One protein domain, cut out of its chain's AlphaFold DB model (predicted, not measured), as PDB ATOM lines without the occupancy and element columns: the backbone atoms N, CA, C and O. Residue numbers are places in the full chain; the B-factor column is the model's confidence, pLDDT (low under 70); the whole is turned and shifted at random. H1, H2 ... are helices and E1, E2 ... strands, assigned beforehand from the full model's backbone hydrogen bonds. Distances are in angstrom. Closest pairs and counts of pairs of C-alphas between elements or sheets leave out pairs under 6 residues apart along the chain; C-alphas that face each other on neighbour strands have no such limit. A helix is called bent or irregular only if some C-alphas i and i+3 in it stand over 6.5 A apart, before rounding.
ATOM      1  N   HIS A 168     453.020 463.081 387.112       95.62
ATOM      2  CA  HIS A 168     454.419 463.470 387.083       95.62
ATOM      3  C   HIS A 168     454.996 463.579 388.490       95.62
ATOM      4  O   HIS A 168     454.343 464.068 389.408       95.62
ATOM      5  N   ILE A 169     456.233 463.123 388.653       97.31
ATOM      6  CA  ILE A 169     456.983 463.195 389.900       97.31
ATOM      7  C   ILE A 169     458.187 464.100 389.673       97.31
ATOM      8  O   ILE A 169     459.018 463.833 388.806       97.31
ATOM      9  N   MET A 170     458.316 465.132 390.494       97.19
ATOM     10  CA  MET A 170     459.542 465.912 390.609       97.19
ATOM     11  C   MET A 170     460.220 465.509 391.913       97.19
ATOM     12  O   MET A 170     459.723 465.808 392.994       97.19
ATOM     13  N   TRP A 171     461.338 464.796 391.834       97.19
ATOM     14  CA  TRP A 171     462.162 464.487 392.998       97.19
ATOM     15  C   TRP A 171     463.217 465.575 393.171       97.19
ATOM     16  O   TRP A 171     463.931 465.897 392.221       97.19
ATOM     17  N   VAL A 172     463.345 466.118 394.379       95.69
ATOM     18  CA  VAL A 172     464.357 467.123 394.716       95.69
ATOM     19  C   VAL A 172     465.181 466.627 395.895       95.69
ATOM     20  O   VAL A 172     464.665 466.436 396.995       95.69
ATOM     21  N   GLY A 173     466.470 466.407 395.657       93.56
ATOM     22  CA  GLY A 173     467.428 465.994 396.672       93.56
ATOM     23  C   GLY A 173     468.232 467.166 397.203       93.56
ATOM     24  O   GLY A 173     468.757 467.961 396.420       93.56
ATOM     25  N   ILE A 174     468.383 467.229 398.522       90.31
ATOM     26  CA  ILE A 174     469.336 468.120 399.186       90.31
ATOM     27  C   ILE A 174     470.492 467.246 399.680       90.31
ATOM     28  O   ILE A 174     470.270 466.428 400.584       90.31
ATOM     29  N   PRO A 175     471.678 467.315 399.049       83.44
ATOM     30  CA  PRO A 175     472.823 466.514 399.456       83.44
ATOM     31  C   PRO A 175     473.310 466.950 400.841       83.44
ATOM     32  O   PRO A 175     473.206 468.115 401.217       83.44
ATOM     33  N   ALA A 176     473.855 466.012 401.611       72.50
ATOM     34  CA  ALA A 176     474.418 466.314 402.915       72.50
ATOM     35  C   ALA A 176     475.656 465.484 403.228       72.50
ATOM     36  O   ALA A 176     475.753 464.306 402.888       72.50
ATOM     37  N   GLY A 177     476.566 466.107 403.975       67.56
ATOM     38  CA  GLY A 177     477.820 465.497 404.396       67.56
ATOM     39  C   GLY A 177     478.930 465.629 403.357       67.56
ATOM     40  O   GLY A 177     478.734 466.124 402.256       67.56
ATOM     41  N   SER A 178     480.133 465.223 403.756       63.56
ATOM     42  CA  SER A 178     481.321 465.193 402.895       63.56
ATOM     43  C   SER A 178     481.601 463.805 402.312       63.56
ATOM     44  O   SER A 178     482.569 463.636 401.575       63.56
ATOM     45  N   GLU A 179     480.823 462.797 402.712       73.56
ATOM     46  CA  GLU A 179     481.007 461.404 402.310       73.56
ATOM     47  C   GLU A 179     480.084 461.056 401.144       73.56
ATOM     48  O   GLU A 179     478.926 461.471 401.095       73.56
ATOM     49  N   THR A 180     480.598 460.268 400.204       87.62
ATOM     50  CA  THR A 180     479.811 459.789 399.071       87.62
ATOM     51  C   THR A 180     478.857 458.672 399.494       87.62
ATOM     52  O   THR A 180     479.073 457.976 400.492       87.62
ATOM     53  N   ILE A 181     477.801 458.454 398.704       89.38
ATOM     54  CA  ILE A 181     476.742 457.489 399.027       89.38
ATOM     55  C   ILE A 181     477.281 456.068 399.206       89.38
ATOM     56  O   ILE A 181     476.782 455.315 400.041       89.38
ATOM     57  N   ARG A 182     478.347 455.710 398.483       87.69
ATOM     58  CA  ARG A 182     479.006 454.401 398.545       87.69
ATOM     59  C   ARG A 182     479.521 454.047 399.937       87.69
ATOM     60  O   ARG A 182     479.532 452.871 400.295       87.69
ATOM     61  N   HIS A 183     479.923 455.036 400.728       85.12
ATOM     62  CA  HIS A 183     480.457 454.815 402.072       85.12
ATOM     63  C   HIS A 183     479.377 454.776 403.162       85.12
ATOM     64  O   HIS A 183     479.690 454.466 404.310       85.12
ATOM     65  N   ASN A 184     478.107 454.991 402.802       83.50
ATOM     66  CA  ASN A 184     476.984 454.951 403.733       83.50
ATOM     67  C   ASN A 184     476.031 453.765 403.457       83.50
ATOM     68  O   ASN A 184     475.018 453.932 402.771       83.50
ATOM     69  N   PRO A 185     476.304 452.567 404.015       79.94
ATOM     70  CA  PRO A 185     475.493 451.362 403.789       79.94
ATOM     71  C   PRO A 185     474.087 451.422 404.398       79.94
ATOM     72  O   PRO A 185     473.285 450.513 404.178       79.94
ATOM     73  N   TYR A 186     473.775 452.460 405.176       85.25
ATOM     74  CA  TYR A 186     472.464 452.633 405.795       85.25
ATOM     75  C   TYR A 186     471.462 453.336 404.874       85.25
ATOM     76  O   TYR A 186     470.268 453.053 404.968       85.25
ATOM     77  N   LEU A 187     471.956 454.198 403.977       87.56
ATOM     78  CA  LEU A 187     471.145 455.008 403.062       87.56
ATOM     79  C   LEU A 187     471.129 454.500 401.622       87.56
ATOM     80  O   LEU A 187     470.239 454.871 400.855       87.56
ATOM     81  N   HIS A 188     472.108 453.688 401.219       91.12
ATOM     82  CA  HIS A 188     472.169 453.182 399.853       91.12
ATOM     83  C   HIS A 188     471.595 451.776 399.705       91.12
ATOM     84  O   HIS A 188     471.598 450.950 400.620       91.12
ATOM     85  N   SER A 189     471.172 451.484 398.481       91.94
ATOM     86  CA  SER A 189     470.874 450.145 398.002       91.94
ATOM     87  C   SER A 189     471.837 449.808 396.859       91.94
ATOM     88  O   SER A 189     471.878 450.549 395.870       91.94
ATOM     89  N   PRO A 190     472.630 448.727 396.965       92.00
ATOM     90  CA  PRO A 190     473.489 448.299 395.875       92.00
ATOM     91  C   PRO A 190     472.639 447.646 394.778       92.00
ATOM     92  O   PRO A 190     471.889 446.701 395.014       92.00
ATOM     93  N   VAL A 191     472.772 448.146 393.556       91.50
ATOM     94  CA  VAL A 191     472.105 447.635 392.359       91.50
ATOM     95  C   VAL A 191     473.143 446.933 391.497       91.50
ATOM     96  O   VAL A 191     473.945 447.578 390.824       91.50
ATOM     97  N   CYS A 192     473.131 445.601 391.520       90.12
ATOM     98  CA  CYS A 192     473.959 444.771 390.653       90.12
ATOM     99  C   CYS A 192     473.223 444.502 389.338       90.12
ATOM    100  O   CYS A 192     472.259 443.736 389.297       90.12
ATOM    101  N   PHE A 193     473.688 445.085 388.234       86.44
ATOM    102  CA  PHE A 193     473.016 444.944 386.934       86.44
ATOM    103  C   PHE A 193     473.077 443.518 386.374       86.44
ATOM    104  O   PHE A 193     472.246 443.157 385.546       86.44
ATOM    105  N   LYS A 194     474.021 442.689 386.838       83.06
ATOM    106  CA  LYS A 194     474.037 441.253 386.514       83.06
ATOM    107  C   LYS A 194     472.906 440.498 387.208       83.06
ATOM    108  O   LYS A 194     472.388 439.539 386.648       83.06
ATOM    109  N   ASP A 195     472.520 440.943 388.401       77.19
ATOM    110  CA  ASP A 195     471.437 440.327 389.162       77.19
ATOM    111  C   ASP A 195     470.068 440.816 388.672       77.19
ATOM    112  O   ASP A 195     469.098 440.074 388.768       77.19
ATOM    113  N   LEU A 196     469.983 442.008 388.062       73.88
ATOM    114  CA  LEU A 196     468.744 442.505 387.441       73.88
ATOM    115  C   LEU A 196     468.189 441.566 386.359       73.88
ATOM    116  O   LEU A 196     466.973 441.454 386.240       73.88
ATOM    117  N   GLU A 197     469.044 440.828 385.639       66.50
ATOM    118  CA  GLU A 197     468.608 439.789 384.686       66.50
ATOM    119  C   GLU A 197     467.824 438.647 385.365       66.50
ATOM    120  O   GLU A 197     467.061 437.936 384.713       66.50
ATOM    121  N   ILE A 198     468.007 438.452 386.674       66.94
ATOM    122  CA  ILE A 198     467.305 437.440 387.475       66.94
ATOM    123  C   ILE A 198     465.939 437.970 387.942       66.94
ATOM    124  O   ILE A 198     465.022 437.184 388.169       66.94
ATOM    125  N   PHE A 199     465.782 439.293 388.051       64.44
ATOM    126  CA  PHE A 199     464.574 439.961 388.548       64.44
ATOM    127  C   PHE A 199     463.624 440.426 387.425       64.44
ATOM    128  O   PHE A 199     462.823 441.332 387.644       64.44
ATOM    129  N   GLU A 200     463.666 439.791 386.243       60.00
ATOM    130  CA  GLU A 200     462.803 440.062 385.067       60.00
ATOM    131  C   GLU A 200     461.308 439.694 385.259       60.00
ATOM    132  O   GLU A 200     460.564 439.538 384.285       60.00
ATOM    133  N   GLU A 201     460.830 439.530 386.495       65.62
ATOM    134  CA  GLU A 201     459.407 439.298 386.763       65.62
ATOM    135  C   GLU A 201     458.571 440.485 386.262       65.62
ATOM    136  O   GLU A 201     458.999 441.637 386.354       65.62
ATOM    137  N   ILE A 202     457.390 440.202 385.693       59.91
ATOM    138  CA  ILE A 202     456.563 441.206 384.994       59.91
ATOM    139  C   ILE A 202     456.271 442.410 385.896       59.91
ATOM    140  O   ILE A 202     456.347 443.539 385.406       59.91
ATOM    141  N   ASP A 203     456.065 442.154 387.189       66.44
ATOM    142  CA  ASP A 203     455.682 443.136 388.208       66.44
ATOM    143  C   ASP A 203     456.862 443.604 389.082       66.44
ATOM    144  O   ASP A 203     456.667 444.279 390.093       66.44
ATOM    145  N   SER A 204     458.098 443.234 388.729       78.88
ATOM    146  CA  SER A 204     459.280 443.645 389.488       78.88
ATOM    147  C   SER A 204     459.523 445.149 389.327       78.88
ATOM    148  O   SER A 204     459.741 445.615 388.202       78.88
ATOM    149  N   PRO A 205     459.587 445.928 390.425       82.94
ATOM    150  CA  PRO A 205     459.826 447.363 390.340       82.94
ATOM    151  C   PRO A 205     461.230 447.684 389.796       82.94
ATOM    152  O   PRO A 205     461.462 448.772 389.268       82.94
ATOM    153  N   PHE A 206     462.154 446.714 389.804       87.12
ATOM    154  CA  PHE A 206     463.483 446.845 389.199       87.12
ATOM    155  C   PHE A 206     463.476 447.019 387.681       87.12
ATOM    156  O   PHE A 206     464.478 447.466 387.124       87.12
ATOM    157  N   ARG A 207     462.353 446.757 387.000       86.50
ATOM    158  CA  ARG A 207     462.190 447.092 385.576       86.50
ATOM    159  C   ARG A 207     462.256 448.597 385.306       86.50
ATOM    160  O   ARG A 207     462.510 448.992 384.171       86.50
ATOM    161  N   ALA A 208     462.078 449.420 386.341       88.88
ATOM    162  CA  ALA A 208     462.278 450.864 386.284       88.88
ATOM    163  C   ALA A 208     463.746 451.270 386.071       88.88
ATOM    164  O   ALA A 208     464.025 452.427 385.768       88.88
ATOM    165  N   ILE A 209     464.699 450.349 386.262       91.44
ATOM    166  CA  ILE A 209     466.125 450.661 386.341       91.44
ATOM    167  C   ILE A 209     466.866 450.042 385.162       91.44
ATOM    168  O   ILE A 209     466.679 448.884 384.801       91.44
ATOM    169  N   SER A 210     467.780 450.816 384.587       90.62
ATOM    170  CA  SER A 210     468.748 450.331 383.608       90.62
ATOM    171  C   SER A 210     470.082 451.037 383.801       90.62
ATOM    172  O   SER A 210     470.135 452.119 384.392       90.62
ATOM    173  N   MET A 211     471.158 450.444 383.278       90.56
ATOM    174  CA  MET A 211     472.487 451.063 383.303       90.56
ATOM    175  C   MET A 211     472.454 452.464 382.686       90.56
ATOM    176  O   MET A 211     472.833 453.430 383.334       90.56
ATOM    177  N   GLY A 212     471.901 452.585 381.474       91.88
ATOM    178  CA  GLY A 212     471.842 453.864 380.766       91.88
ATOM    179  C   GLY A 212     470.980 454.920 381.464       91.88
ATOM    180  O   GLY A 212     471.229 456.111 381.298       91.88
ATOM    181  N   LEU A 213     469.978 454.520 382.257       94.06
ATOM    182  CA  LEU A 213     469.240 455.457 383.108       94.06
ATOM    183  C   LEU A 213     470.118 455.969 384.255       94.06
ATOM    184  O   LEU A 213     470.203 457.176 384.458       94.06
ATOM    185  N   LEU A 214     470.778 455.069 384.990       94.81
ATOM    186  CA  LEU A 214     471.615 455.456 386.126       94.81
ATOM    187  C   LEU A 214     472.855 456.248 385.686       94.81
ATOM    188  O   LEU A 214     473.230 457.196 386.362       94.81
ATOM    189  N   GLU A 215     473.441 455.949 384.526       93.19
ATOM    190  CA  GLU A 215     474.519 456.762 383.946       93.19
ATOM    191  C   GLU A 215     474.071 458.209 383.699       93.19
ATOM    192  O   GLU A 215     474.774 459.133 384.098       93.19
ATOM    193  N   LYS A 216     472.871 458.422 383.139       93.44
ATOM    194  CA  LYS A 216     472.310 459.773 382.943       93.44
ATOM    195  C   LYS A 216     472.041 460.494 384.263       93.44
ATOM    196  O   LYS A 216     472.247 461.700 384.355       93.44
ATOM    197  N   LEU A 217     471.558 459.773 385.276       95.25
ATOM    198  CA  LEU A 217     471.265 460.359 386.585       95.25
ATOM    199  C   LEU A 217     472.528 460.677 387.385       95.25
ATOM    200  O   LEU A 217     472.496 461.589 388.204       95.25
ATOM    201  N   LYS A 218     473.634 459.963 387.156       93.44
ATOM    202  CA  LYS A 218     474.885 460.140 387.902       93.44
ATOM    203  C   LYS A 218     475.399 461.571 387.811       93.44
ATOM    204  O   LYS A 218     475.707 462.166 388.841       93.44
ATOM    205  N   ASP A 219     475.449 462.113 386.599       87.38
ATOM    206  CA  ASP A 219     475.973 463.458 386.362       87.38
ATOM    207  C   ASP A 219     475.031 464.536 386.914       87.38
ATOM    208  O   ASP A 219     475.490 465.574 387.382       87.38
ATOM    209  N   LYS A 220     473.718 464.265 386.918       90.69
ATOM    210  CA  LYS A 220     472.693 465.183 387.432       90.69
ATOM    211  C   LYS A 220     472.652 465.228 388.962       90.69
ATOM    212  O   LYS A 220     472.552 466.288 389.567       90.69
ATOM    213  N   LEU A 221     472.718 464.060 389.598       92.69
ATOM    214  CA  LEU A 221     472.535 463.915 391.040       92.69
ATOM    215  C   LEU A 221     473.830 464.096 391.832       92.69
ATOM    216  O   LEU A 221     473.812 464.647 392.934       92.69
ATOM    217  N   GLY A 222     474.950 463.640 391.276       91.31
ATOM    218  CA  GLY A 222     476.241 463.634 391.947       91.31
ATOM    219  C   GLY A 222     476.428 462.490 392.961       91.31
ATOM    220  O   GLY A 222     475.512 461.708 393.247       91.31
ATOM    221  N   PRO A 223     477.640 462.390 393.538       92.06
ATOM    222  CA  PRO A 223     478.093 461.226 394.307       92.06
ATOM    223  C   PRO A 223     477.410 461.053 395.671       92.06
ATOM    224  O   PRO A 223     477.515 459.988 396.273       92.06
ATOM    225  N   HIS A 224     476.697 462.065 396.171       90.44
ATOM    226  CA  HIS A 224     475.920 461.966 397.416       90.44
ATOM    227  C   HIS A 224     474.644 461.129 397.257       90.44
ATOM    228  O   HIS A 224     474.101 460.639 398.244       90.44
ATOM    229  N   PHE A 225     474.178 460.933 396.021       93.19
ATOM    230  CA  PHE A 225     472.958 460.183 395.732       93.19
ATOM    231  C   PHE A 225     473.189 458.962 394.847       93.19
ATOM    232  O   PHE A 225     472.433 457.993 394.933       93.19
ATOM    233  N   LEU A 226     474.208 458.996 393.986       95.12
ATOM    234  CA  LEU A 226     474.493 457.908 393.066       95.12
ATOM    235  C   LEU A 226     475.988 457.806 392.772       95.12
ATOM    236  O   LEU A 226     476.606 458.746 392.277       95.12
ATOM    237  N   GLU A 227     476.555 456.626 393.002       94.94
ATOM    238  CA  GLU A 227     477.949 456.337 392.675       94.94
ATOM    239  C   GLU A 227     478.085 454.926 392.099       94.94
ATOM    240  O   GLU A 227     477.434 453.986 392.550       94.94
ATOM    241  N   PHE A 228     478.939 454.762 391.090       94.56
ATOM    242  CA  PHE A 228     479.266 453.446 390.549       94.56
ATOM    243  C   PHE A 228     480.452 452.853 391.288       94.56
ATOM    244  O   PHE A 228     481.355 453.571 391.707       94.56
ATOM    245  N   ASP A 229     480.471 451.532 391.402       92.31
ATOM    246  CA  ASP A 229     481.645 450.844 391.906       92.31
ATOM    247  C   ASP A 229     482.853 451.044 390.977       92.31
ATOM    248  O   ASP A 229     482.721 450.947 389.753       92.31
ATOM    249  N   ASP A 230     484.039 451.269 391.551       88.06
ATOM    250  CA  ASP A 230     485.289 451.357 390.782       88.06
ATOM    251  C   ASP A 230     485.569 450.062 390.018       88.06
ATOM    252  O   ASP A 230     486.122 450.075 388.913       88.06
ATOM    253  N   ASP A 231     485.173 448.927 390.600       86.94
ATOM    254  CA  ASP A 231     485.281 447.640 389.937       86.94
ATOM    255  C   ASP A 231     484.151 447.471 388.915       86.94
ATOM    256  O   ASP A 231     483.086 446.900 389.182       86.94
ATOM    257  N   LYS A 232     484.433 447.923 387.689       82.00
ATOM    258  CA  LYS A 232     483.549 447.772 386.526       82.00
ATOM    259  C   LYS A 232     483.152 446.319 386.256       82.00
ATOM    260  O   LYS A 232     482.115 446.082 385.639       82.00
ATOM    261  N   VAL A 233     483.931 445.333 386.717       82.00
ATOM    262  CA  VAL A 233     483.591 443.914 386.555       82.00
ATOM    263  C   VAL A 233     482.408 443.540 387.438       82.00
ATOM    264  O   VAL A 233     481.592 442.717 387.017       82.00
ATOM    265  N   ARG A 234     482.267 444.137 388.628       81.06
ATOM    266  CA  ARG A 234     481.122 443.882 389.520       81.06
ATOM    267  C   ARG A 234     479.819 444.413 388.953       81.06
ATOM    268  O   ARG A 234     478.794 443.768 389.138       81.06
ATOM    269  N   ASN A 235     479.881 445.497 388.180       88.50
ATOM    270  CA  ASN A 235     478.717 446.091 387.534       88.50
ATOM    271  C   ASN A 235     477.644 446.473 388.571       88.50
ATOM    272  O   ASN A 235     476.499 446.022 388.498       88.50
ATOM    273  N   VAL A 236     478.064 447.240 389.582       92.12
ATOM    274  CA  VAL A 236     477.242 447.662 390.723       92.12
ATOM    275  C   VAL A 236     477.163 449.185 390.767       92.12
ATOM    276  O   VAL A 236     478.174 449.867 390.590       92.12
ATOM    277  N   ALA A 237     475.970 449.708 391.035       94.50
ATOM    278  CA  ALA A 237     475.750 451.099 391.416       94.50
ATOM    279  C   ALA A 237     475.220 451.174 392.852       94.50
ATOM    280  O   ALA A 237     474.344 450.402 393.231       94.50
ATOM    281  N   TYR A 238     475.724 452.113 393.643       94.50
ATOM    282  CA  TYR A 238     475.213 452.453 394.966       94.50
ATOM    283  C   TYR A 238     474.225 453.604 394.801       94.50
ATOM    284  O   TYR A 238     474.619 454.730 394.499       94.50
ATOM    285  N   VAL A 239     472.935 453.300 394.943       95.31
ATOM    286  CA  VAL A 239     471.841 454.250 394.709       95.31
ATOM    287  C   VAL A 239     471.229 454.643 396.045       95.31
ATOM    288  O   VAL A 239     470.877 453.768 396.837       95.31
ATOM    289  N   HIS A 240     471.061 455.938 396.296       94.50
ATOM    290  CA  HIS A 240     470.346 456.422 397.472       94.50
ATOM    291  C   HIS A 240     468.911 455.878 397.501       94.50
ATOM    292  O   HIS A 240     468.205 455.879 396.488       94.50
ATOM    293  N   GLN A 241     468.465 455.437 398.677       93.62
ATOM    294  CA  GLN A 241     467.169 454.790 398.887       93.62
ATOM    295  C   GLN A 241     465.984 455.598 398.336       93.62
ATOM    296  O   GLN A 241     465.069 455.016 397.759       93.62
ATOM    297  N   SER A 242     466.004 456.932 398.454       94.75
ATOM    298  CA  SER A 242     464.908 457.789 397.977       94.75
ATOM    299  C   SER A 242     464.854 457.902 396.452       94.75
ATOM    300  O   SER A 242     463.762 457.924 395.888       94.75
ATOM    301  N   VAL A 243     466.013 457.899 395.782       96.25
ATOM    302  CA  VAL A 243     466.105 457.878 394.313       96.25
ATOM    303  C   VAL A 243     465.522 456.567 393.799       96.25
ATOM    304  O   VAL A 243     464.652 456.562 392.930       96.25
ATOM    305  N   LEU A 244     465.956 455.453 394.391       95.50
ATOM    306  CA  LEU A 244     465.495 454.123 394.011       95.50
ATOM    307  C   LEU A 244     463.990 453.943 394.262       95.50
ATOM    308  O   LEU A 244     463.265 453.459 393.395       95.50
ATOM    309  N   MET A 245     463.513 454.399 395.421       96.31
ATOM    310  CA  MET A 245     462.100 454.374 395.788       96.31
ATOM    311  C   MET A 245     461.245 455.173 394.799       96.31
ATOM    312  O   MET A 245     460.221 454.664 394.355       96.31
ATOM    313  N   MET A 246     461.647 456.383 394.397       97.38
ATOM    314  CA  MET A 246     460.848 457.169 393.449       97.38
ATOM    315  C   MET A 246     460.877 456.620 392.018       97.38
ATOM    316  O   MET A 246     459.867 456.714 391.322       97.38
ATOM    317  N   LEU A 247     461.969 455.975 391.588       97.12
ATOM    318  CA  LEU A 247     461.971 455.212 390.330       97.12
ATOM    319  C   LEU A 247     460.921 454.091 390.358       97.12
ATOM    320  O   LEU A 247     460.200 453.890 389.381       97.12
ATOM    321  N   PHE A 248     460.796 453.393 391.489       96.06
ATOM    322  CA  PHE A 248     459.776 452.361 391.672       96.06
ATOM    323  C   PHE A 248     458.365 452.943 391.662       96.06
ATOM    324  O   PHE A 248     457.500 452.407 390.974       96.06
ATOM    325  N   VAL A 249     458.135 454.056 392.364       96.75
ATOM    326  CA  VAL A 249     456.837 454.749 392.364       96.75
ATOM    327  C   VAL A 249     456.431 455.137 390.946       96.75
ATOM    328  O   VAL A 249     455.308 454.840 390.537       96.75
ATOM    329  N   ALA A 250     457.337 455.756 390.184       95.94
ATOM    330  CA  ALA A 250     457.077 456.173 388.809       95.94
ATOM    331  C   ALA A 250     456.655 454.985 387.934       95.94
ATOM    332  O   ALA A 250     455.642 455.043 387.239       95.94
ATOM    333  N   HIS A 251     457.376 453.867 388.040       93.94
ATOM    334  CA  HIS A 251     457.054 452.647 387.306       93.94
ATOM    335  C   HIS A 251     455.697 452.053 387.702       93.94
ATOM    336  O   HIS A 251     454.883 451.760 386.827       93.94
ATOM    337  N   LEU A 252     455.430 451.916 389.003       93.19
ATOM    338  CA  LEU A 252     454.199 451.308 389.525       93.19
ATOM    339  C   LEU A 252     452.947 452.150 389.235       93.19
ATOM    340  O   LEU A 252     451.868 451.597 389.048       93.19
ATOM    341  N   SER A 253     453.082 453.476 389.171       92.81
ATOM    342  CA  SER A 253     451.976 454.412 388.907       92.81
ATOM    343  C   SER A 253     451.846 454.830 387.437       92.81
ATOM    344  O   SER A 253     450.940 455.593 387.091       92.81
ATOM    345  N   SER A 254     452.739 454.342 386.564       92.06
ATOM    346  CA  SER A 254     452.896 454.837 385.185       92.06
ATOM    347  C   SER A 254     453.094 456.359 385.108       92.06
ATOM    348  O   SER A 254     452.678 456.997 384.141       92.06
ATOM    349  N   ALA A 255     453.710 456.947 386.136       94.00
ATOM    350  CA  ALA A 255     454.057 458.357 386.166       94.00
ATOM    351  C   ALA A 255     455.398 458.606 385.468       94.00
ATOM    352  O   ALA A 255     456.289 457.755 385.424       94.00
ATOM    353  N   THR A 256     455.553 459.815 384.944       95.25
ATOM    354  CA  THR A 256     456.866 460.320 384.525       95.25
ATOM    355  C   THR A 256     457.626 460.845 385.742       95.25
ATOM    356  O   THR A 256     457.006 461.245 386.724       95.25
ATOM    357  N   ILE A 257     458.960 460.833 385.703       96.38
ATOM    358  CA  ILE A 257     459.781 461.318 386.815       96.38
ATOM    359  C   ILE A 257     460.988 462.117 386.341       96.38
ATOM    360  O   ILE A 257     461.693 461.713 385.414       96.38
ATOM    361  N   GLU A 258     461.249 463.213 387.042       96.19
ATOM    362  CA  GLU A 258     462.454 464.020 386.921       96.19
ATOM    363  C   GLU A 258     463.134 464.182 388.277       96.19
ATOM    364  O   GLU A 258     462.489 464.250 389.320       96.19
ATOM    365  N   PHE A 259     464.460 464.243 388.252       96.44
ATOM    366  CA  PHE A 259     465.297 464.351 389.441       96.44
ATOM    367  C   PHE A 259     466.042 465.671 389.427       96.44
ATOM    368  O   PHE A 259     466.560 466.029 388.377       96.44
ATOM    369  N   TYR A 260     466.145 466.348 390.562       95.19
ATOM    370  CA  TYR A 260     466.847 467.618 390.693       95.19
ATOM    371  C   TYR A 260     467.769 467.586 391.906       95.19
ATOM    372  O   TYR A 260     467.359 467.171 392.994       95.19
ATOM    373  N   ASN A 261     469.003 468.052 391.735       93.38
ATOM    374  CA  ASN A 261     469.873 468.372 392.864       93.38
ATOM    375  C   ASN A 261     469.646 469.838 393.260       93.38
ATOM    376  O   ASN A 261     469.945 470.740 392.479       93.38
ATOM    377  N   TRP A 262     469.116 470.085 394.460       92.00
ATOM    378  CA  TRP A 262     468.712 471.430 394.881       92.00
ATOM    379  C   TRP A 262     469.860 472.446 394.869       92.00
ATOM    380  O   TRP A 262     469.660 473.593 394.469       92.00
ATOM    381  N   GLU A 263     471.067 472.028 395.251       87.69
ATOM    382  CA  GLU A 263     472.232 472.918 395.305       87.69
ATOM    383  C   GLU A 263     472.715 473.336 393.912       87.69
ATOM    384  O   GLU A 263     473.234 474.438 393.742       87.69
ATOM    385  N   LEU A 264     472.535 472.471 392.911       87.19
ATOM    386  CA  LEU A 264     473.050 472.680 391.555       87.19
ATOM    387  C   LEU A 264     471.988 473.221 390.590       87.19
ATOM    388  O   LEU A 264     472.314 473.952 389.656       87.19
ATOM    389  N   GLU A 265     470.719 472.871 390.799       90.75
ATOM    390  CA  GLU A 265     469.662 473.009 389.794       90.75
ATOM    391  C   GLU A 265     468.452 473.829 390.270       90.75
ATOM    392  O   GLU A 265     467.406 473.790 389.624       90.75
ATOM    393  N   LYS A 266     468.569 474.625 391.346       90.81
ATOM    394  CA  LYS A 266     467.474 475.466 391.888       90.81
ATOM    395  C   LYS A 266     466.702 476.243 390.812       90.81
ATOM    396  O   LYS A 266     465.474 476.219 390.784       90.81
ATOM    397  N   HIS A 267     467.410 476.926 389.909       91.44
ATOM    398  CA  HIS A 267     466.777 477.713 388.846       91.44
ATOM    399  C   HIS A 267     466.095 476.847 387.781       91.44
ATOM    400  O   HIS A 267     464.991 477.179 387.356       91.44
ATOM    401  N   ALA A 268     466.732 475.746 387.375       92.44
ATOM    402  CA  ALA A 268     466.167 474.819 386.400       92.44
ATOM    403  C   ALA A 268     464.899 474.157 386.956       92.44
ATOM    404  O   ALA A 268     463.872 474.152 386.288       92.44
ATOM    405  N   PHE A 269     464.937 473.711 388.214       94.00
ATOM    406  CA  PHE A 269     463.773 473.181 388.917       94.00
ATOM    407  C   PHE A 269     462.600 474.169 388.910       94.00
ATOM    408  O   PHE A 269     461.498 473.806 388.511       94.00
ATOM    409  N   MET A 270     462.830 475.424 389.316       92.94
ATOM    410  CA  MET A 270     461.754 476.420 389.371       92.94
ATOM    411  C   MET A 270     461.171 476.723 387.990       92.94
ATOM    412  O   MET A 270     459.962 476.909 387.870       92.94
ATOM    413  N   HIS A 271     462.014 476.769 386.956       92.31
ATOM    414  CA  HIS A 271     461.568 476.970 385.581       92.31
ATOM    415  C   HIS A 271     460.649 475.830 385.121       92.31
ATOM    416  O   HIS A 271     459.519 476.091 384.706       92.31
ATOM    417  N   GLU A 272     461.090 474.578 385.264       92.06
ATOM    418  CA  GLU A 272     460.315 473.404 384.843       92.06
ATOM    419  C   GLU A 272     459.041 473.218 385.675       92.06
ATOM    420  O   GLU A 272     457.974 472.934 385.127       92.06
ATOM    421  N   ALA A 273     459.098 473.463 386.987       91.62
ATOM    422  CA  ALA A 273     457.927 473.374 387.856       91.62
ATOM    423  C   ALA A 273     456.823 474.360 387.432       91.62
ATOM    424  O   ALA A 273     455.645 474.001 387.372       91.62
ATOM    425  N   LEU A 274     457.194 475.598 387.084       89.62
ATOM    426  CA  LEU A 274     456.247 476.616 386.620       89.62
ATOM    427  C   LEU A 274     455.742 476.350 385.198       89.62
ATOM    428  O   LEU A 274     454.574 476.624 384.906       89.62
ATOM    429  N   ALA A 275     456.599 475.806 384.330       88.81
ATOM    430  CA  ALA A 275     456.276 475.483 382.943       88.81
ATOM    431  C   ALA A 275     455.485 474.174 382.780       88.81
ATOM    432  O   ALA A 275     454.875 473.961 381.736       88.81
ATOM    433  N   SER A 276     455.462 473.302 383.794       85.38
ATOM    434  CA  SER A 276     454.796 472.000 383.722       85.38
ATOM    435  C   SER A 276     453.331 472.123 383.288       85.38
ATOM    436  O   SER A 276     452.579 472.951 383.804       85.38
ATOM    437  N   HIS A 277     452.895 471.264 382.368       84.31
ATOM    438  CA  HIS A 277     451.504 471.170 381.903       84.31
ATOM    439  C   HIS A 277     450.817 469.871 382.355       84.31
ATOM    440  O   HIS A 277     449.798 469.487 381.794       84.31
ATOM    441  N   GLN A 278     451.402 469.175 383.332       87.06
ATOM    442  CA  GLN A 278     450.918 467.880 383.815       87.06
ATOM    443  C   GLN A 278     449.667 468.044 384.678       87.06
ATOM    444  O   GLN A 278     449.572 469.017 385.422       87.06
ATOM    445  N   ASP A 279     448.731 467.097 384.632       85.75
ATOM    446  CA  ASP A 279     447.486 467.199 385.408       85.75
ATOM    447  C   ASP A 279     447.725 467.069 386.917       85.75
ATOM    448  O   ASP A 279     447.076 467.750 387.710       85.75
ATOM    449  N   GLN A 280     448.678 466.219 387.309       91.12
ATOM    450  CA  GLN A 280     449.044 465.978 388.702       91.12
ATOM    451  C   GLN A 280     450.566 465.921 388.852       91.12
ATOM    452  O   GLN A 280     451.231 465.108 388.204       91.12
ATOM    453  N   VAL A 281     451.113 466.763 389.734       94.12
ATOM    454  CA  VAL A 281     452.545 466.808 390.042       94.12
ATOM    455  C   VAL A 281     452.778 466.493 391.517       94.12
ATOM    456  O   VAL A 281     452.384 467.260 392.393       94.12
ATOM    457  N   LEU A 282     453.470 465.387 391.789       95.38
ATOM    458  CA  LEU A 282     454.014 465.073 393.108       95.38
ATOM    459  C   LEU A 282     455.434 465.636 393.213       95.38
ATOM    460  O   LEU A 282     456.346 465.153 392.542       95.38
ATOM    461  N   LEU A 283     455.636 466.623 394.080       96.06
ATOM    462  CA  LEU A 283     456.958 467.128 394.436       96.06
ATOM    463  C   LEU A 283     457.476 466.373 395.663       96.06
ATOM    464  O   LEU A 283     457.052 466.646 396.784       96.06
ATOM    465  N   PHE A 284     458.391 465.425 395.455       96.00
ATOM    466  CA  PHE A 284     459.001 464.646 396.531       96.00
ATOM    467  C   PHE A 284     460.333 465.262 396.969       96.00
ATOM    468  O   PHE A 284     461.292 465.301 396.198       96.00
ATOM    469  N   ILE A 285     460.410 465.689 398.226       93.94
ATOM    470  CA  ILE A 285     461.604 466.288 398.821       93.94
ATOM    471  C   ILE A 285     462.374 465.223 399.601       93.94
ATOM    472  O   ILE A 285     461.857 464.600 400.526       93.94
ATOM    473  N   SER A 286     463.641 465.037 399.239       91.12
ATOM    474  CA  SER A 286     464.586 464.156 399.918       91.12
ATOM    475  C   SER A 286     465.673 464.992 400.584       91.12
ATOM    476  O   SER A 286     466.727 465.242 399.996       91.12
ATOM    477  N   ASP A 287     465.423 465.400 401.823       84.75
ATOM    478  CA  ASP A 287     466.402 466.092 402.657       84.75
ATOM    479  C   ASP A 287     467.306 465.068 403.354       84.75
ATOM    480  O   ASP A 287     466.863 464.326 404.230       84.75
ATOM    481  N   THR A 288     468.569 464.990 402.931       71.50
ATOM    482  CA  THR A 288     469.564 464.123 403.589       71.50
ATOM    483  C   THR A 288     470.341 464.856 404.682       71.50
ATOM    484  O   THR A 288     471.194 464.265 405.348       71.50
ATOM    485  N   SER A 289     470.057 466.145 404.885       68.56
ATOM    486  CA  SER A 289     470.740 466.987 405.856       68.56
ATOM    487  C   SER A 289     470.191 466.800 407.269       68.56
ATOM    488  O   SER A 289     469.061 466.377 407.490       68.56
ATOM    489  N   CYS A 290     471.027 467.115 408.258       58.28
ATOM    490  CA  CYS A 290     470.629 467.122 409.667       58.28
ATOM    491  C   CYS A 290     470.349 468.539 410.203       58.28
ATOM    492  O   CYS A 290     470.217 468.702 411.420       58.28
ATOM    493  N   ASP A 291     470.300 469.544 409.324       61.72
ATOM    494  CA  ASP A 291     470.232 470.973 409.650       61.72
ATOM    495  C   ASP A 291     469.046 471.647 408.928       61.72
ATOM    496  O   ASP A 291     468.349 471.016 408.140       61.72
ATOM    497  N   GLU A 292     468.806 472.938 409.187       62.72
ATOM    498  CA  GLU A 292     467.719 473.763 408.612       62.72
ATOM    499  C   GLU A 292     467.909 474.043 407.092       62.72
ATOM    500  O   GLU A 292     467.586 475.120 406.600       62.72
ATOM    501  N   THR A 293     468.476 473.109 406.319       70.19
ATOM    502  CA  THR A 293     468.924 473.360 404.932       70.19
ATOM    503  C   THR A 293     467.786 473.397 403.910       70.19
ATOM    504  O   THR A 293     467.938 473.990 402.840       70.19
ATOM    505  N   ALA A 294     466.627 472.816 404.234       82.38
ATOM    506  CA  ALA A 294     465.490 472.762 403.321       82.38
ATOM    507  C   ALA A 294     464.552 473.982 403.396       82.38
ATOM    508  O   ALA A 294     463.610 474.048 402.608       82.38
ATOM    509  N   GLU A 295     464.775 474.960 404.289       85.50
ATOM    510  CA  GLU A 295     463.876 476.128 404.423       85.50
ATOM    511  C   GLU A 295     463.716 476.902 403.109       85.50
ATOM    512  O   GLU A 295     462.606 477.292 402.732       85.50
ATOM    513  N   ASP A 296     464.820 477.075 402.386       87.69
ATOM    514  CA  ASP A 296     464.863 477.718 401.075       87.69
ATOM    515  C   ASP A 296     464.016 476.972 400.034       87.69
ATOM    516  O   ASP A 296     463.335 477.602 399.221       87.69
ATOM    517  N   LEU A 297     464.053 475.635 400.057       91.06
ATOM    518  CA  LEU A 297     463.259 474.788 399.169       91.06
ATOM    519  C   LEU A 297     461.780 474.894 399.524       91.06
ATOM    520  O   LEU A 297     460.973 475.190 398.648       91.06
ATOM    521  N   TYR A 298     461.426 474.750 400.801       91.88
ATOM    522  CA  TYR A 298     460.036 474.868 401.238       91.88
ATOM    523  C   TYR A 298     459.446 476.260 400.994       91.88
ATOM    524  O   TYR A 298     458.266 476.393 400.701       91.88
ATOM    525  N   SER A 299     460.254 477.318 401.061       90.12
ATOM    526  CA  SER A 299     459.800 478.662 400.684       90.12
ATOM    527  C   SER A 299     459.481 478.761 399.186       90.12
ATOM    528  O   SER A 299     458.555 479.467 398.790       90.12
ATOM    529  N   ALA A 300     460.218 478.033 398.344       90.75
ATOM    530  CA  ALA A 300     459.924 477.935 396.920       90.75
ATOM    531  C   ALA A 300     458.691 477.059 396.641       90.75
ATOM    532  O   ALA A 300     457.898 477.385 395.758       90.75
ATOM    533  N   THR A 301     458.489 475.983 397.409       91.38
ATOM    534  CA  THR A 301     457.297 475.137 397.273       91.38
ATOM    535  C   THR A 301     456.025 475.854 397.711       91.38
ATOM    536  O   THR A 301     455.021 475.719 397.023       91.38
ATOM    537  N   ASP A 302     456.083 476.680 398.764       91.00
ATOM    538  CA  ASP A 302     454.959 477.527 399.195       91.00
ATOM    539  C   ASP A 302     454.478 478.428 398.036       91.00
ATOM    540  O   ASP A 302     453.279 478.598 397.811       91.00
ATOM    541  N   TYR A 303     455.415 478.981 397.251       89.94
ATOM    542  CA  TYR A 303     455.084 479.753 396.050       89.94
ATOM    543  C   TYR A 303     454.451 478.884 394.956       89.94
ATOM    544  O   TYR A 303     453.461 479.297 394.352       89.94
ATOM    545  N   LEU A 304     454.990 477.684 394.704       90.19
ATOM    546  CA  LEU A 304     454.440 476.756 393.711       90.19
ATOM    547  C   LEU A 304     453.010 476.337 394.067       90.19
ATOM    548  O   LEU A 304     452.131 476.467 393.223       90.19
ATOM    549  N   GLU A 305     452.749 475.922 395.305       88.94
ATOM    550  CA  GLU A 305     451.404 475.545 395.765       88.94
ATOM    551  C   GLU A 305     450.417 476.723 395.685       88.94
ATOM    552  O   GLU A 305     449.245 476.530 395.363       88.94
ATOM    553  N   ALA A 306     450.882 477.961 395.901       88.31
ATOM    554  CA  ALA A 306     450.045 479.156 395.788       88.31
ATOM    555  C   ALA A 306     449.659 479.504 394.339       88.31
ATOM    556  O   ALA A 306     448.568 480.028 394.102       88.31
ATOM    557  N   VAL A 307     450.541 479.246 393.368       88.75
ATOM    558  CA  VAL A 307     450.313 479.597 391.953       88.75
ATOM    559  C   VAL A 307     449.853 478.412 391.099       88.75
ATOM    560  O   VAL A 307     449.427 478.606 389.958       88.75
ATOM    561  N   ARG A 308     449.913 477.185 391.631       85.12
ATOM    562  CA  ARG A 308     449.610 475.936 390.922       85.12
ATOM    563  C   ARG A 308     448.803 474.978 391.800       85.12
ATOM    564  O   ARG A 308     449.340 474.315 392.677       85.12
ATOM    565  N   ALA A 309     447.524 474.803 391.473       83.88
ATOM    566  CA  ALA A 309     446.638 473.886 392.197       83.88
ATOM    567  C   ALA A 309     446.949 472.388 391.976       83.88
ATOM    568  O   ALA A 309     446.435 471.544 392.701       83.88
ATOM    569  N   ASN A 310     447.753 472.048 390.963       87.50
ATOM    570  CA  ASN A 310     448.096 470.669 390.605       87.50
ATOM    571  C   ASN A 310     449.372 470.136 391.272       87.50
ATOM    572  O   ASN A 310     449.787 469.016 390.968       87.50
ATOM    573  N   PHE A 311     450.011 470.928 392.134       90.62
ATOM    574  CA  PHE A 311     451.192 470.515 392.881       90.62
ATOM    575  C   PHE A 311     450.801 469.958 394.246       90.62
ATOM    576  O   PHE A 311     450.054 470.583 394.993       90.62
ATOM    577  N   GLN A 312     451.357 468.798 394.576       91.31
ATOM    578  CA  GLN A 312     451.304 468.214 395.906       91.31
ATOM    579  C   GLN A 312     452.730 468.034 396.421       91.31
ATOM    580  O   GLN A 312     453.513 467.279 395.844       91.31
ATOM    581  N   VAL A 313     453.069 468.725 397.507       92.75
ATOM    582  CA  VAL A 313     454.408 468.680 398.110       92.75
ATOM    583  C   VAL A 313     454.467 467.604 399.187       92.75
ATOM    584  O   VAL A 313     453.561 467.488 400.016       92.75
ATOM    585  N   TYR A 314     455.533 466.802 399.173       92.81
ATOM    586  CA  TYR A 314     455.700 465.695 400.104       92.81
ATOM    587  C   TYR A 314     457.162 465.482 400.548       92.81
ATOM    588  O   TYR A 314     458.023 465.288 399.691       92.81
ATOM    589  N   PRO A 315     457.457 465.423 401.862       92.62
ATOM    590  CA  PRO A 315     456.545 465.739 402.964       92.62
ATOM    591  C   PRO A 315     456.120 467.215 402.953       92.62
ATOM    592  O   PRO A 315     456.759 468.055 402.327       92.62
TER     593      PRO A 315
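This is residues 168 to 315 of the 565 residues of an uncharacterized protein of Akanthomyces lecanii RCEF 1005 (UniProt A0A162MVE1). A parallel sheet, E5 E1 E6 E7, has H5 and H6 side by side over one face and H4 over the other. Toward the other end of the longest axis, a small antiparallel sheet, E2 E4 E3, has H3 over one face, and H3 and H4 are on both sheets. The 148 printed residues have six named helices and seven named strands, in the order E1 E2 H1 H2 H3 E3 E4 H4 E5 H5 E6 H6 E7; the class is mixed. The whole is compact, with a radius of gyration of the C-alphas of 15.8 A and spans of 48 by 37 by 22 A.

E1, residues 168 to 174, is an inner strand of the parallel sheet, with E5, residues 256 to 261, E6, residues 280 to 287, and E7, residues 311 to 314. N 169 and O 256 at 2.8 A, N 168 and O 280 at 2.9 A, and N 283 and O 312 at 2.8 A are within hydrogen-bond range. E2, residues 188 to 192, is antiparallel to E4, residues 236 to 240, with N 189 and O 239 2.8 A apart. E4 and E3, residues 226 to 228, are a hairpin, with N 238 and O 227 2.8 A apart. H1, residues 193 to 196, is close but not clearly touching H2, residues 205 to 208; the closest C-alphas, of Leu 196 and Phe 206, are 7.0 A apart. H3, residues 211 to 221, is over E4 and E3, slantwise, at 48 degrees to E3 on the local plane. H4, residues 241 to 253, stands up from that sheet, on the same face as H3, making two layers, helices on one face of a sheet. Residues 247 to 252 of H4 touch H2, closest at the C-alphas of Pro 205 and Phe 248, 5.2 A. H5, residues 262 to 275, and H6, residues 295 to 307, touch at a shallow tilt of 2 degrees, the same way, the C-alphas of Leu 274 and Leu 304 being closest at 7.3 A. With H4 on the opposite face of the parallel sheet they make three layers, helices on both faces. E6, H6, E7 is a strand-helix-strand unit, two parallel neighbours with a helix between; E5, H5, E6 is a split one, with E1 between its strands; both crossovers are right-handed. In H4 every O i to N i+4 pair is within hydrogen-bond range, against 5 of 7 in H3, 8 of 10 in H5 and 8 of 9 in H6; H1 and H2 are too short for one.

E1 begins at C-alpha 168, (454.419, 463.470, 387.083), and is 19.8 A long; E6 is 22.3 A. H4 is 18.2 A, H6 18.7 A, and H5 17.7 A but irregular, C-alphas 264 and 267 being 8.5 A apart. E7 ends at C-alpha 314, (455.700, 465.695, 400.104).

The C-alphas farthest apart, of Val 233 and Ala 306, are 49.5 A apart. The printed part has no cut, and the link from E1 to E2, 13 residues, is long. Confidence is under 70 at residues 177 to 178, 197 to 203 and 289 to 292.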